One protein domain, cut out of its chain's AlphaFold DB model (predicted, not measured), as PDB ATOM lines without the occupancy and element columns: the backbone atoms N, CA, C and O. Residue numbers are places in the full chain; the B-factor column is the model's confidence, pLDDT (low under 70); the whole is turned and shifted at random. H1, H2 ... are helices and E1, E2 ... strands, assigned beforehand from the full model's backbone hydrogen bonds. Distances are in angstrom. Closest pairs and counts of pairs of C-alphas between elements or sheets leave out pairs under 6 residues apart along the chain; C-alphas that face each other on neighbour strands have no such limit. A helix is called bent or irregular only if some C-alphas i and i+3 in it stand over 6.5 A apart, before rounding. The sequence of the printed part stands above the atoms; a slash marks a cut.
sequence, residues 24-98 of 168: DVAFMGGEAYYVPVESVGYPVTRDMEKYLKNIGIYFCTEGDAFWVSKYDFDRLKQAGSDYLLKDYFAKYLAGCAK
ATOM      1  N   ASP A  24     -11.237  13.274 -19.819       64.38
ATOM      2  CA  ASP A  24     -10.775  14.176 -18.767       64.38
ATOM      3  C   ASP A  24      -9.871  15.272 -19.354       64.38
ATOM      4  O   ASP A  24      -9.366  15.173 -20.482       64.38
ATOM      5  N   VAL A  25      -9.672  16.336 -18.582       69.12
ATOM      6  CA  VAL A  25      -8.761  17.430 -18.908       69.12
ATOM      7  C   VAL A  25      -7.438  17.196 -18.204       69.12
ATOM      8  O   VAL A  25      -7.342  17.283 -16.982       69.12
ATOM      9  N   ALA A  26      -6.391  16.964 -18.986       66.81
ATOM     10  CA  ALA A  26      -5.037  16.894 -18.460       66.81
ATOM     11  C   ALA A  26      -4.312  18.222 -18.676       66.81
ATOM     12  O   ALA A  26      -4.360  18.788 -19.768       66.81
ATOM     13  N   PHE A  27      -3.592  18.685 -17.655       67.56
ATOM     14  CA  PHE A  27      -2.722  19.855 -17.744       67.56
ATOM     15  C   PHE A  27      -1.262  19.435 -17.752       67.56
ATOM     16  O   PHE A  27      -0.779  18.817 -16.801       67.56
ATOM     17  N   MET A  28      -0.547  19.789 -18.812       66.75
ATOM     18  CA  MET A  28       0.862  19.452 -18.993       66.75
ATOM     19  C   MET A  28       1.575  20.642 -19.625       66.75
ATOM     20  O   MET A  28       1.092  21.219 -20.588       66.75
ATOM     21  N   GLY A  29       2.717  21.051 -19.070       59.66
ATOM     22  CA  GLY A  29       3.518  22.130 -19.667       59.66
ATOM     23  C   GLY A  29       2.827  23.500 -19.757       59.66
ATOM     24  O   GLY A  29       3.263  24.330 -20.543       59.66
ATOM     25  N   GLY A  30       1.775  23.752 -18.969       63.44
ATOM     26  CA  GLY A  30       1.003  25.004 -19.008       63.44
ATOM     27  C   GLY A  30      -0.124  25.028 -20.043       63.44
ATOM     28  O   GLY A  30      -0.897  25.982 -20.066       63.44
ATOM     29  N   GLU A  31      -0.257  23.971 -20.842       65.88
ATOM     30  CA  GLU A  31      -1.363  23.765 -21.772       65.88
ATOM     31  C   GLU A  31      -2.318  22.699 -21.234       65.88
ATOM     32  O   GLU A  31      -1.979  21.905 -20.346       65.88
ATOM     33  N   ALA A  32      -3.531  22.683 -21.773       72.38
ATOM     34  CA  ALA A  32      -4.519  21.678 -21.436       72.38
ATOM     35  C   ALA A  32      -4.878  20.836 -22.646       72.38
ATOM     36  O   ALA A  32      -4.898  21.322 -23.773       72.38
ATOM     37  N   TYR A  33      -5.221  19.585 -22.388       78.06
ATOM     38  CA  TYR A  33      -5.442  18.583 -23.413       78.06
ATOM     39  C   TYR A  33      -6.687  17.778 -23.085       78.06
ATOM     40  O   TYR A  33      -6.960  17.480 -21.920       78.06
ATOM     41  N   TYR A  34      -7.411  17.380 -24.127       80.56
ATOM     42  CA  TYR A  34      -8.564  16.501 -23.990       80.56
ATOM     43  C   TYR A  34      -8.144  15.043 -24.180       80.56
ATOM     44  O   TYR A  34      -7.913  14.584 -25.303       80.56
ATOM     45  N   VAL A  35      -8.020  14.309 -23.076       79.69
ATOM     46  CA  VAL A  35      -7.532  12.921 -23.051       79.69
ATOM     47  C   VAL A  35      -8.615  11.979 -22.516       79.69
ATOM     48  O   VAL A  35      -9.558  12.435 -21.880       79.69
ATOM     49  N   PRO A  36      -8.568  10.667 -22.795       78.25
ATOM     50  CA  PRO A  36      -9.475   9.716 -22.151       78.25
ATOM     51  C   PRO A  36      -9.342   9.729 -20.621       78.25
ATOM     52  O   PRO A  36      -8.237   9.929 -20.105       78.25
ATOM     53  N   VAL A  37     -10.444   9.477 -19.904       71.81
ATOM     54  CA  VAL A  37     -10.396   9.198 -18.456       71.81
ATOM     55  C   VAL A  37      -9.482   8.006 -18.186       71.81
ATOM     56  O   VAL A  37      -9.288   7.146 -19.046       71.81
ATOM     57  N   GLU A  38      -8.917   7.957 -16.979       78.69
ATOM     58  CA  GLU A  38      -8.053   6.850 -16.548       78.69
ATOM     59  C   GLU A  38      -6.866   6.619 -17.492       78.69
ATOM     60  O   GLU A  38      -6.465   5.488 -17.769       78.69
ATOM     61  N   SER A  39      -6.281   7.711 -17.979       81.31
ATOM     62  CA  SER A  39      -5.059   7.686 -18.769       81.31
ATOM     63  C   SER A  39      -3.873   8.247 -17.986       81.31
ATOM     64  O   SER A  39      -4.010   9.040 -17.055       81.31
ATOM     65  N   VAL A  40      -2.680   7.792 -18.351       79.50
ATOM     66  CA  VAL A  40      -1.404   8.360 -17.918       79.50
ATOM     67  C   VAL A  40      -0.847   9.151 -19.094       79.50
ATOM     68  O   VAL A  40      -0.688   8.594 -20.181       79.50
ATOM     69  N   GLY A  41      -0.580  10.441 -18.879       81.75
ATOM     70  CA  GLY A  41      -0.182  11.378 -19.927       81.75
ATOM     71  C   GLY A  41       1.184  12.025 -19.698       81.75
ATOM     72  O   GLY A  41       1.566  12.288 -18.558       81.75
ATOM     73  N   TYR A  42       1.900  12.301 -20.790       81.75
ATOM     74  CA  TYR A  42       3.158  13.052 -20.812       81.75
ATOM     75  C   TYR A  42       3.227  13.960 -22.050       81.75
ATOM     76  O   TYR A  42       2.683  13.601 -23.098       81.75
ATOM     77  N   PRO A  43       3.934  15.103 -21.981       84.56
ATOM     78  CA  PRO A  43       4.172  15.924 -23.161       84.56
ATOM     79  C   PRO A  43       5.077  15.188 -24.159       84.56
ATOM     80  O   PRO A  43       6.113  14.629 -23.788       84.56
ATOM     81  N   VAL A  44       4.707  15.218 -25.439       88.94
ATOM     82  CA  VAL A  44       5.545  14.730 -26.535       88.94
ATOM     83  C   VAL A  44       6.703  15.701 -26.710       88.94
ATOM     84  O   VAL A  44       6.534  16.841 -27.141       88.94
ATOM     85  N   THR A  45       7.900  15.233 -26.379       91.00
ATOM     86  CA  THR A  45       9.147  15.943 -26.668       91.00
ATOM     87  C   THR A  45       9.595  15.680 -28.103       91.00
ATOM     88  O   THR A  45       9.185  14.702 -28.733       91.00
ATOM     89  N   ARG A  46      10.521  16.498 -28.608       92.06
ATOM     90  CA  ARG A  46      11.141  16.294 -29.925       92.06
ATOM     91  C   ARG A  46      11.764  14.904 -30.109       92.06
ATOM     92  O   ARG A  46      11.638  14.296 -31.174       92.06
ATOM     93  N   ASP A  47      12.436  14.392 -29.078       93.38
ATOM     94  CA  ASP A  47      13.055  13.061 -29.116       93.38
ATOM     95  C   ASP A  47      11.997  11.955 -29.156       93.38
ATOM     96  O   ASP A  47      12.139  10.982 -29.901       93.38
ATOM     97  N   MET A  48      10.904  12.140 -28.413       92.06
ATOM     98  CA  MET A  48       9.769  11.229 -28.432       92.06
ATOM     99  C   MET A  48       9.074  11.223 -29.794       92.06
ATOM    100  O   MET A  48       8.838  10.148 -30.335       92.06
ATOM    101  N   GLU A  49       8.808  12.386 -30.392       95.38
ATOM    102  CA  GLU A  49       8.258  12.486 -31.749       95.38
ATOM    103  C   GLU A  49       9.137  11.735 -32.757       95.38
ATOM    104  O   GLU A  49       8.641  10.948 -33.567       95.38
ATOM    105  N   LYS A  50      10.459  11.937 -32.699       96.12
ATOM    106  CA  LYS A  50      11.402  11.253 -33.589       96.12
ATOM    107  C   LYS A  50      11.363   9.736 -33.397       96.12
ATOM    108  O   LYS A  50      11.351   9.005 -34.388       96.12
ATOM    109  N   TYR A  51      11.332   9.267 -32.152       94.00
ATOM    110  CA  TYR A  51      11.209   7.847 -31.830       94.00
ATOM    111  C   TYR A  51       9.886   7.261 -32.344       94.00
ATOM    112  O   TYR A  51       9.909   6.269 -33.070       94.00
ATOM    113  N   LEU A  52       8.752   7.909 -32.057       93.75
ATOM    114  CA  LEU A  52       7.419   7.478 -32.490       93.75
ATOM    115  C   LEU A  52       7.330   7.374 -34.018       93.75
ATOM    116  O   LEU A  52       6.884   6.352 -34.541       93.75
ATOM    117  N   LYS A  53       7.857   8.363 -34.749       95.25
ATOM    118  CA  LYS A  53       7.933   8.318 -36.218       95.25
ATOM    119  C   LYS A  53       8.804   7.172 -36.720       95.25
ATOM    120  O   LYS A  53       8.425   6.504 -37.679       95.25
ATOM    121  N   ASN A  54       9.942   6.913 -36.075       95.94
ATOM    122  CA  ASN A  54      10.827   5.804 -36.440       95.94
ATOM    123  C   ASN A  54      10.141   4.439 -36.276       95.94
ATOM    124  O   ASN A  54      10.386   3.512 -37.045       95.94
ATOM    125  N   ILE A  55       9.225   4.332 -35.315       93.62
ATOM    126  CA  ILE A  55       8.379   3.157 -35.129       93.62
ATOM    127  C   ILE A  55       7.029   3.299 -35.853       93.62
ATOM    128  O   ILE A  55       6.095   2.578 -35.551       93.62
ATOM    129  N   GLY A  56       6.883   4.176 -36.843       91.94
ATOM    130  CA  GLY A  56       5.696   4.220 -37.706       91.94
ATOM    131  C   GLY A  56       4.434   4.843 -37.095       91.94
ATOM    132  O   GLY A  56       3.351   4.663 -37.646       91.94
ATOM    133  N   ILE A  57       4.553   5.581 -35.990       92.06
ATOM    134  CA  ILE A  57       3.483   6.400 -35.406       92.06
ATOM    135  C   ILE A  57       3.750   7.860 -35.787       92.06
ATOM    136  O   ILE A  57       4.614   8.521 -35.218       92.06
ATOM    137  N   TYR A  58       3.026   8.364 -36.790       92.00
ATOM    138  CA  TYR A  58       3.348   9.647 -37.437       92.00
ATOM    139  C   TYR A  58       2.537  10.853 -36.953       92.00
ATOM    140  O   TYR A  58       2.874  11.982 -37.301       92.00
ATOM    141  N   PHE A  59       1.462  10.631 -36.197       88.81
ATOM    142  CA  PHE A  59       0.481  11.668 -35.848       88.81
ATOM    143  C   PHE A  59       0.731  12.347 -34.496       88.81
ATOM    144  O   PHE A  59       0.077  13.340 -34.198       88.81
ATOM    145  N   CYS A  60       1.665  11.831 -33.698       92.12
ATOM    146  CA  CYS A  60       2.122  12.465 -32.466       92.12
ATOM    147  C   CYS A  60       3.248  13.445 -32.785       92.12
ATOM    148  O   CYS A  60       4.306  13.017 -33.257       92.12
ATOM    149  N   THR A  61       3.042  14.734 -32.535       93.31
ATOM    150  CA  THR A  61       4.055  15.773 -32.767       93.31
ATOM    151  C   THR A  61       4.510  16.405 -31.463       93.31
ATOM    152  O   THR A  61       3.781  16.363 -30.474       93.31
ATOM    153  N   GLU A  62       5.694  17.015 -31.460       91.38
ATOM    154  CA  GLU A  62       6.158  17.842 -30.347       91.38
ATOM    155  C   GLU A  62       5.073  18.842 -29.902       91.38
ATOM    156  O   GLU A  62       4.425  19.478 -30.737       91.38
ATOM    157  N   GLY A  63       4.852  18.933 -28.587       84.12
ATOM    158  CA  GLY A  63       3.802  19.759 -27.978       84.12
ATOM    159  C   GLY A  63       2.450  19.060 -27.785       84.12
ATOM    160  O   GLY A  63       1.607  19.570 -27.054       84.12
ATOM    161  N   ASP A  64       2.240  17.877 -28.368       90.50
ATOM    162  CA  ASP A  64       1.046  17.073 -28.092       90.50
ATOM    163  C   ASP A  64       1.125  16.410 -26.710       90.50
ATOM    164  O   ASP A  64       2.200  16.156 -26.166       90.50
ATOM    165  N   ALA A  65      -0.027  16.024 -26.172       88.88
ATOM    166  CA  ALA A  65      -0.126  15.121 -25.038       88.88
ATOM    167  C   ALA A  65      -0.149  13.670 -25.511       88.88
ATOM    168  O   ALA A  65      -1.156  13.219 -26.059       88.88
ATOM    169  N   PHE A  66       0.916  12.915 -25.257       90.38
ATOM    170  CA  PHE A  66       0.887  11.462 -25.386       90.38
ATOM    171  C   PHE A  66       0.178  10.861 -24.178       90.38
ATOM    172  O   PHE A  66       0.513  11.195 -23.044       90.38
ATOM    173  N   TRP A  67      -0.764   9.954 -24.410       90.88
ATOM    174  CA  TRP A  67      -1.504   9.271 -23.356       90.88
ATOM    175  C   TRP A  67      -1.539   7.761 -23.585       90.88
ATOM    176  O   TRP A  67      -1.526   7.282 -24.720       90.88
ATOM    177  N   VAL A  68      -1.615   7.010 -22.486       88.00
ATOM    178  CA  VAL A  68      -1.812   5.553 -22.461       88.00
ATOM    179  C   VAL A  68      -2.876   5.221 -21.421       88.00
ATOM    180  O   VAL A  68      -2.921   5.851 -20.368       88.00
ATOM    181  N   SER A  69      -3.711   4.221 -21.688       85.81
ATOM    182  CA  SER A  69      -4.609   3.609 -20.704       85.81
ATOM    183  C   SER A  69      -3.840   3.254 -19.425       85.81
ATOM    184  O   SER A  69      -2.813   2.570 -19.466       85.81
ATOM    185  N   LYS A  70      -4.332   3.698 -18.263       83.06
ATOM    186  CA  LYS A  70      -3.719   3.423 -16.954       83.06
ATOM    187  C   LYS A  70      -3.605   1.925 -16.672       83.06
ATOM    188  O   LYS A  70      -2.643   1.504 -16.038       83.06
ATOM    189  N   TYR A  71      -4.546   1.124 -17.169       82.88
ATOM    190  CA  TYR A  71      -4.560  -0.334 -17.005       82.88
ATOM    191  C   TYR A  71      -3.475  -1.049 -17.815       82.88
ATOM    192  O   TYR A  71      -3.104  -2.181 -17.512       82.88
ATOM    193  N   ASP A  72      -2.951  -0.373 -18.832       86.25
ATOM    194  CA  ASP A  72      -2.004  -0.913 -19.800       86.25
ATOM    195  C   ASP A  72      -0.591  -0.336 -19.637       86.25
ATOM    196  O   ASP A  72       0.387  -0.900 -20.140       86.25
ATOM    197  N   PHE A  73      -0.470   0.773 -18.908       85.44
ATOM    198  CA  PHE A  73       0.768   1.527 -18.756       85.44
ATOM    199  C   PHE A  73       1.913   0.703 -18.151       85.44
ATOM    200  O   PHE A  73       3.020   0.692 -18.695       85.44
ATOM    201  N   ASP A  74       1.659  -0.036 -17.066       88.06
ATOM    202  CA  ASP A  74       2.700  -0.828 -16.399       88.06
ATOM    203  C   ASP A  74       3.240  -1.934 -17.304       88.06
ATOM    204  O   ASP A  74       4.452  -2.153 -17.375       88.06
ATOM    205  N   ARG A  75       2.352  -2.594 -18.056       88.81
ATOM    206  CA  ARG A  75       2.739  -3.628 -19.016       88.81
ATOM    207  C   ARG A  75       3.584  -3.043 -20.142       88.81
ATOM    208  O   ARG A  75       4.605  -3.633 -20.493       88.81
ATOM    209  N   LEU A  76       3.187  -1.892 -20.686       88.38
ATOM    210  CA  LEU A  76       3.954  -1.195 -21.719       88.38
ATOM    211  C   LEU A  76       5.364  -0.854 -21.228       88.38
ATOM    212  O   LEU A  76       6.349  -1.155 -21.903       88.38
ATOM    213  N   LYS A  77       5.452  -0.272 -20.028       86.62
ATOM    214  CA  LYS A  77       6.709   0.140 -19.400       86.62
ATOM    215  C   LYS A  77       7.640  -1.042 -19.137       86.62
ATOM    216  O   LYS A  77       8.834  -0.936 -19.391       86.62
ATOM    217  N   GLN A  78       7.107  -2.157 -18.638       89.62
ATOM    218  CA  GLN A  78       7.888  -3.369 -18.373       89.62
ATOM    219  C   GLN A  78       8.355  -4.055 -19.660       89.62
ATOM    220  O   GLN A  78       9.470  -4.567 -19.709       89.62
ATOM    221  N   ALA A  79       7.516  -4.071 -20.699       89.19
ATOM    222  CA  ALA A  79       7.833  -4.742 -21.954       89.19
ATOM    223  C   ALA A  79       8.867  -3.983 -22.797       89.19
ATOM    224  O   ALA A  79       9.607  -4.623 -23.541       89.19
ATOM    225  N   GLY A  80       8.879  -2.643 -22.739       83.69
ATOM    226  CA  GLY A  80       9.785  -1.811 -23.542       83.69
ATOM    227  C   GLY A  80       9.704  -2.104 -25.046       83.69
ATOM    228  O   GLY A  80      10.711  -2.043 -25.743       83.69
ATOM    229  N   SER A  81       8.525  -2.512 -25.531       90.75
ATOM    230  CA  SER A  81       8.344  -3.094 -26.862       90.75
ATOM    231  C   SER A  81       7.652  -2.129 -27.818       90.75
ATOM    232  O   SER A  81       6.474  -1.809 -27.644       90.75
ATOM    233  N   ASP A  82       8.348  -1.763 -28.896       93.38
ATOM    234  CA  ASP A  82       7.795  -0.967 -29.999       93.38
ATOM    235  C   ASP A  82       6.555  -1.628 -30.620       93.38
ATOM    236  O   ASP A  82       5.620  -0.948 -31.037       93.38
ATOM    237  N   TYR A  83       6.536  -2.964 -30.689       93.75
ATOM    238  CA  TYR A  83       5.395  -3.714 -31.214       93.75
ATOM    239  C   TYR A  83       4.168  -3.568 -30.314       93.75
ATOM    240  O   TYR A  83       3.070  -3.325 -30.810       93.75
ATOM    241  N   LEU A  84       4.352  -3.678 -28.996       93.12
ATOM    242  CA  LEU A  84       3.258  -3.509 -28.044       93.12
ATOM    243  C   LEU A  84       2.718  -2.075 -28.075       93.12
ATOM    244  O   LEU A  84       1.507  -1.881 -28.080       93.12
ATOM    245  N   LEU A  85       3.605  -1.080 -28.170       93.25
ATOM    246  CA  LEU A  85       3.199   0.315 -28.307       93.25
ATOM    247  C   LEU A  85       2.358   0.533 -29.573       93.25
ATOM    248  O   LEU A  85       1.277   1.115 -29.501       93.25
ATOM    249  N   LYS A  86       2.803   0.014 -30.723       93.62
ATOM    250  CA  LYS A  86       2.035   0.053 -31.979       93.62
ATOM    251  C   LYS A  86       0.658  -0.596 -31.842       93.62
ATOM    252  O   LYS A  86      -0.325  -0.027 -32.308       93.62
ATOM    253  N   ASP A  87       0.590  -1.768 -31.213       93.00
ATOM    254  CA  ASP A  87      -0.668  -2.480 -30.965       93.00
ATOM    255  C   ASP A  87      -1.618  -1.649 -30.090       93.00
ATOM    256  O   ASP A  87      -2.814  -1.586 -30.362       93.00
ATOM    257  N   TYR A  88      -1.090  -0.934 -29.094       93.69
ATOM    258  CA  TYR A  88      -1.888  -0.052 -28.242       93.69
ATOM    259  C   TYR A  88      -2.460   1.136 -29.005       93.69
ATOM    260  O   TYR A  88      -3.642   1.435 -28.851       93.69
ATOM    261  N   PHE A  89      -1.680   1.763 -29.886       91.31
ATOM    262  CA  PHE A  89      -2.209   2.787 -30.787       91.31
ATOM    263  C   PHE A  89      -3.277   2.223 -31.738       91.31
ATOM    264  O   PHE A  89      -4.305   2.861 -31.946       91.31
ATOM    265  N   ALA A  90      -3.084   1.014 -32.272       89.56
ATOM    266  CA  ALA A  90      -4.070   0.364 -33.140       89.56
ATOM    267  C   ALA A  90      -5.380   0.010 -32.410       89.56
ATOM    268  O   ALA A  90      -6.444  -0.014 -33.027       89.56
ATOM    269  N   LYS A  91      -5.309  -0.254 -31.100       88.88
ATOM    270  CA  LYS A  91      -6.452  -0.594 -30.236       88.88
ATOM    271  C   LYS A  91      -7.041   0.594 -29.482       88.88
ATOM    272  O   LYS A  91      -7.915   0.384 -28.648       88.88
ATOM    273  N   TYR A  92      -6.581   1.816 -29.753       87.31
ATOM    274  CA  TYR A  92      -6.994   3.020 -29.021       87.31
ATOM    275  C   TYR A  92      -6.730   2.945 -27.502       87.31
ATOM    276  O   TYR A  92      -7.419   3.584 -26.713       87.31
ATOM    277  N   LEU A  93      -5.712   2.184 -27.092       89.25
ATOM    278  CA  LEU A  93      -5.201   2.119 -25.715       89.25
ATOM    279  C   LEU A  93      -4.054   3.108 -25.476       89.25
ATOM    280  O   LEU A  93      -3.643   3.318 -24.338       89.25
ATOM    281  N   ALA A  94      -3.532   3.711 -26.542       91.50
ATOM    282  CA  ALA A  94      -2.611   4.832 -26.502       91.50
ATOM    283  C   ALA A  94      -2.946   5.811 -27.630       91.50
ATOM    284  O   ALA A  94      -3.521   5.429 -28.654       91.50
ATOM    285  N   GLY A  95      -2.572   7.071 -27.456       91.75
ATOM    286  CA  GLY A  95      -2.857   8.112 -28.428       91.75
ATOM    287  C   GLY A  95      -2.090   9.395 -28.159       91.75
ATOM    288  O   GLY A  95      -1.322   9.498 -27.205       91.75
ATOM    289  N   CYS A  96      -2.329  10.381 -29.019       91.81
ATOM    290  CA  CYS A  96      -1.877  11.747 -28.807       91.81
ATOM    291  C   CYS A  96      -3.055  12.710 -28.928       91.81
ATOM    292  O   CYS A  96      -3.948  12.497 -29.751       91.81
ATOM    293  N   ALA A  97      -3.071  13.736 -28.086       88.88
ATOM    294  CA  ALA A  97      -4.062  14.800 -28.091       88.88
ATOM    295  C   ALA A  97      -3.375  16.144 -28.331       88.88
ATOM    296  O   ALA A  97      -2.318  16.424 -27.768       88.88
ATOM    297  N   LYS A  98      -3.990  16.972 -29.172       88.19
ATOM    298  CA  LYS A  98      -3.545  18.345 -29.415       88.19
ATOM    299  C   LYS A  98      -3.887  19.219 -28.206       88.19
ATOM    300  O   LYS A  98      -4.858  18.904 -27.507       88.19
TER     301      LYS A  98
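Overview. This is residues 24 to 98 of the 168 residues of an uncharacterized protein of Campylobacter gracilis RM3268 (UniProt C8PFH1). A sheet of three strands, E3, E4 and E5, makes the middle of this domain, with the small hairpin E1 and E2 packed over one face as a small sandwich and helices H2 and H3 packed on the other face. The third helix, H1, lies off the sheet, near H3. The printed part has 75 residues with three named helices and five named strands, in the order E1 E2 E3 H1 E4 H2 H3 E5; the class is mixed, helices and strands. Both sheets are antiparallel, the larger in the order E3, E4, E5. The whole is compact, with a radius of gyration of the C-alphas of 11.5 A and spans of 31 by 26 by 19 A.

Arrangement. E1, residues 24 to 28, and E2, residues 31 to 36, are a hairpin, antiparallel at 142 degrees, with N 26 and O 33 3.0 A apart, within hydrogen-bond range. A tight link leads to E3, residues 39 to 43, an edge strand of the larger sheet. H1, residues 46 to 54, is not on that sheet. E4, residues 65 to 69, is antiparallel to E3 at 157 degrees, with N 40 and O 68 2.8 A apart. H2, residues 70 to 79, is on the sheet at a height of 8.7 A and stands up from it at 60 degrees; the two make two layers, a helix on one face of a sheet. H2 is irregular, with C-alphas 71 and 74 7.3 A apart. H3, residues 82 to 90, is on the same face, over none of the strands. H2 and H3 are close but not clearly touching, at a shallow tilt of 23 degrees, opposite ways; their closest C-alphas, of Leu 76 and Leu 84, are 6.8 A apart. E5, residues 94 to 97, is antiparallel to E4 at 151 degrees, with N 67 and O 95 2.9 A apart. The two sheets make a sandwich, two sheets face to face, 9.0 A centre to centre where they face each other; the closest C-alphas of E2 and E5, Tyr 33 and Ala 97, are 6.2 A apart. Every O i to N i+4 pair is within hydrogen-bond range in H1 and H3, and 4 of 6 in H2.

Along the chain. E1 begins at C-alpha 24 (-10.775, 14.176, -18.767). E2 is 16.2 A from first to last C-alpha, and H2 is 15.0 A. E5 ends at C-alpha 97 (-4.062, 14.800, -28.091).

Size, cuts and confidence. The C-alphas farthest apart, of Gly 30 and Tyr 83, are 31.5 A apart. The printed part has no cut and no long link. Residues 24 to 31 are under pLDDT 70; the mean of the printed part is 86.0.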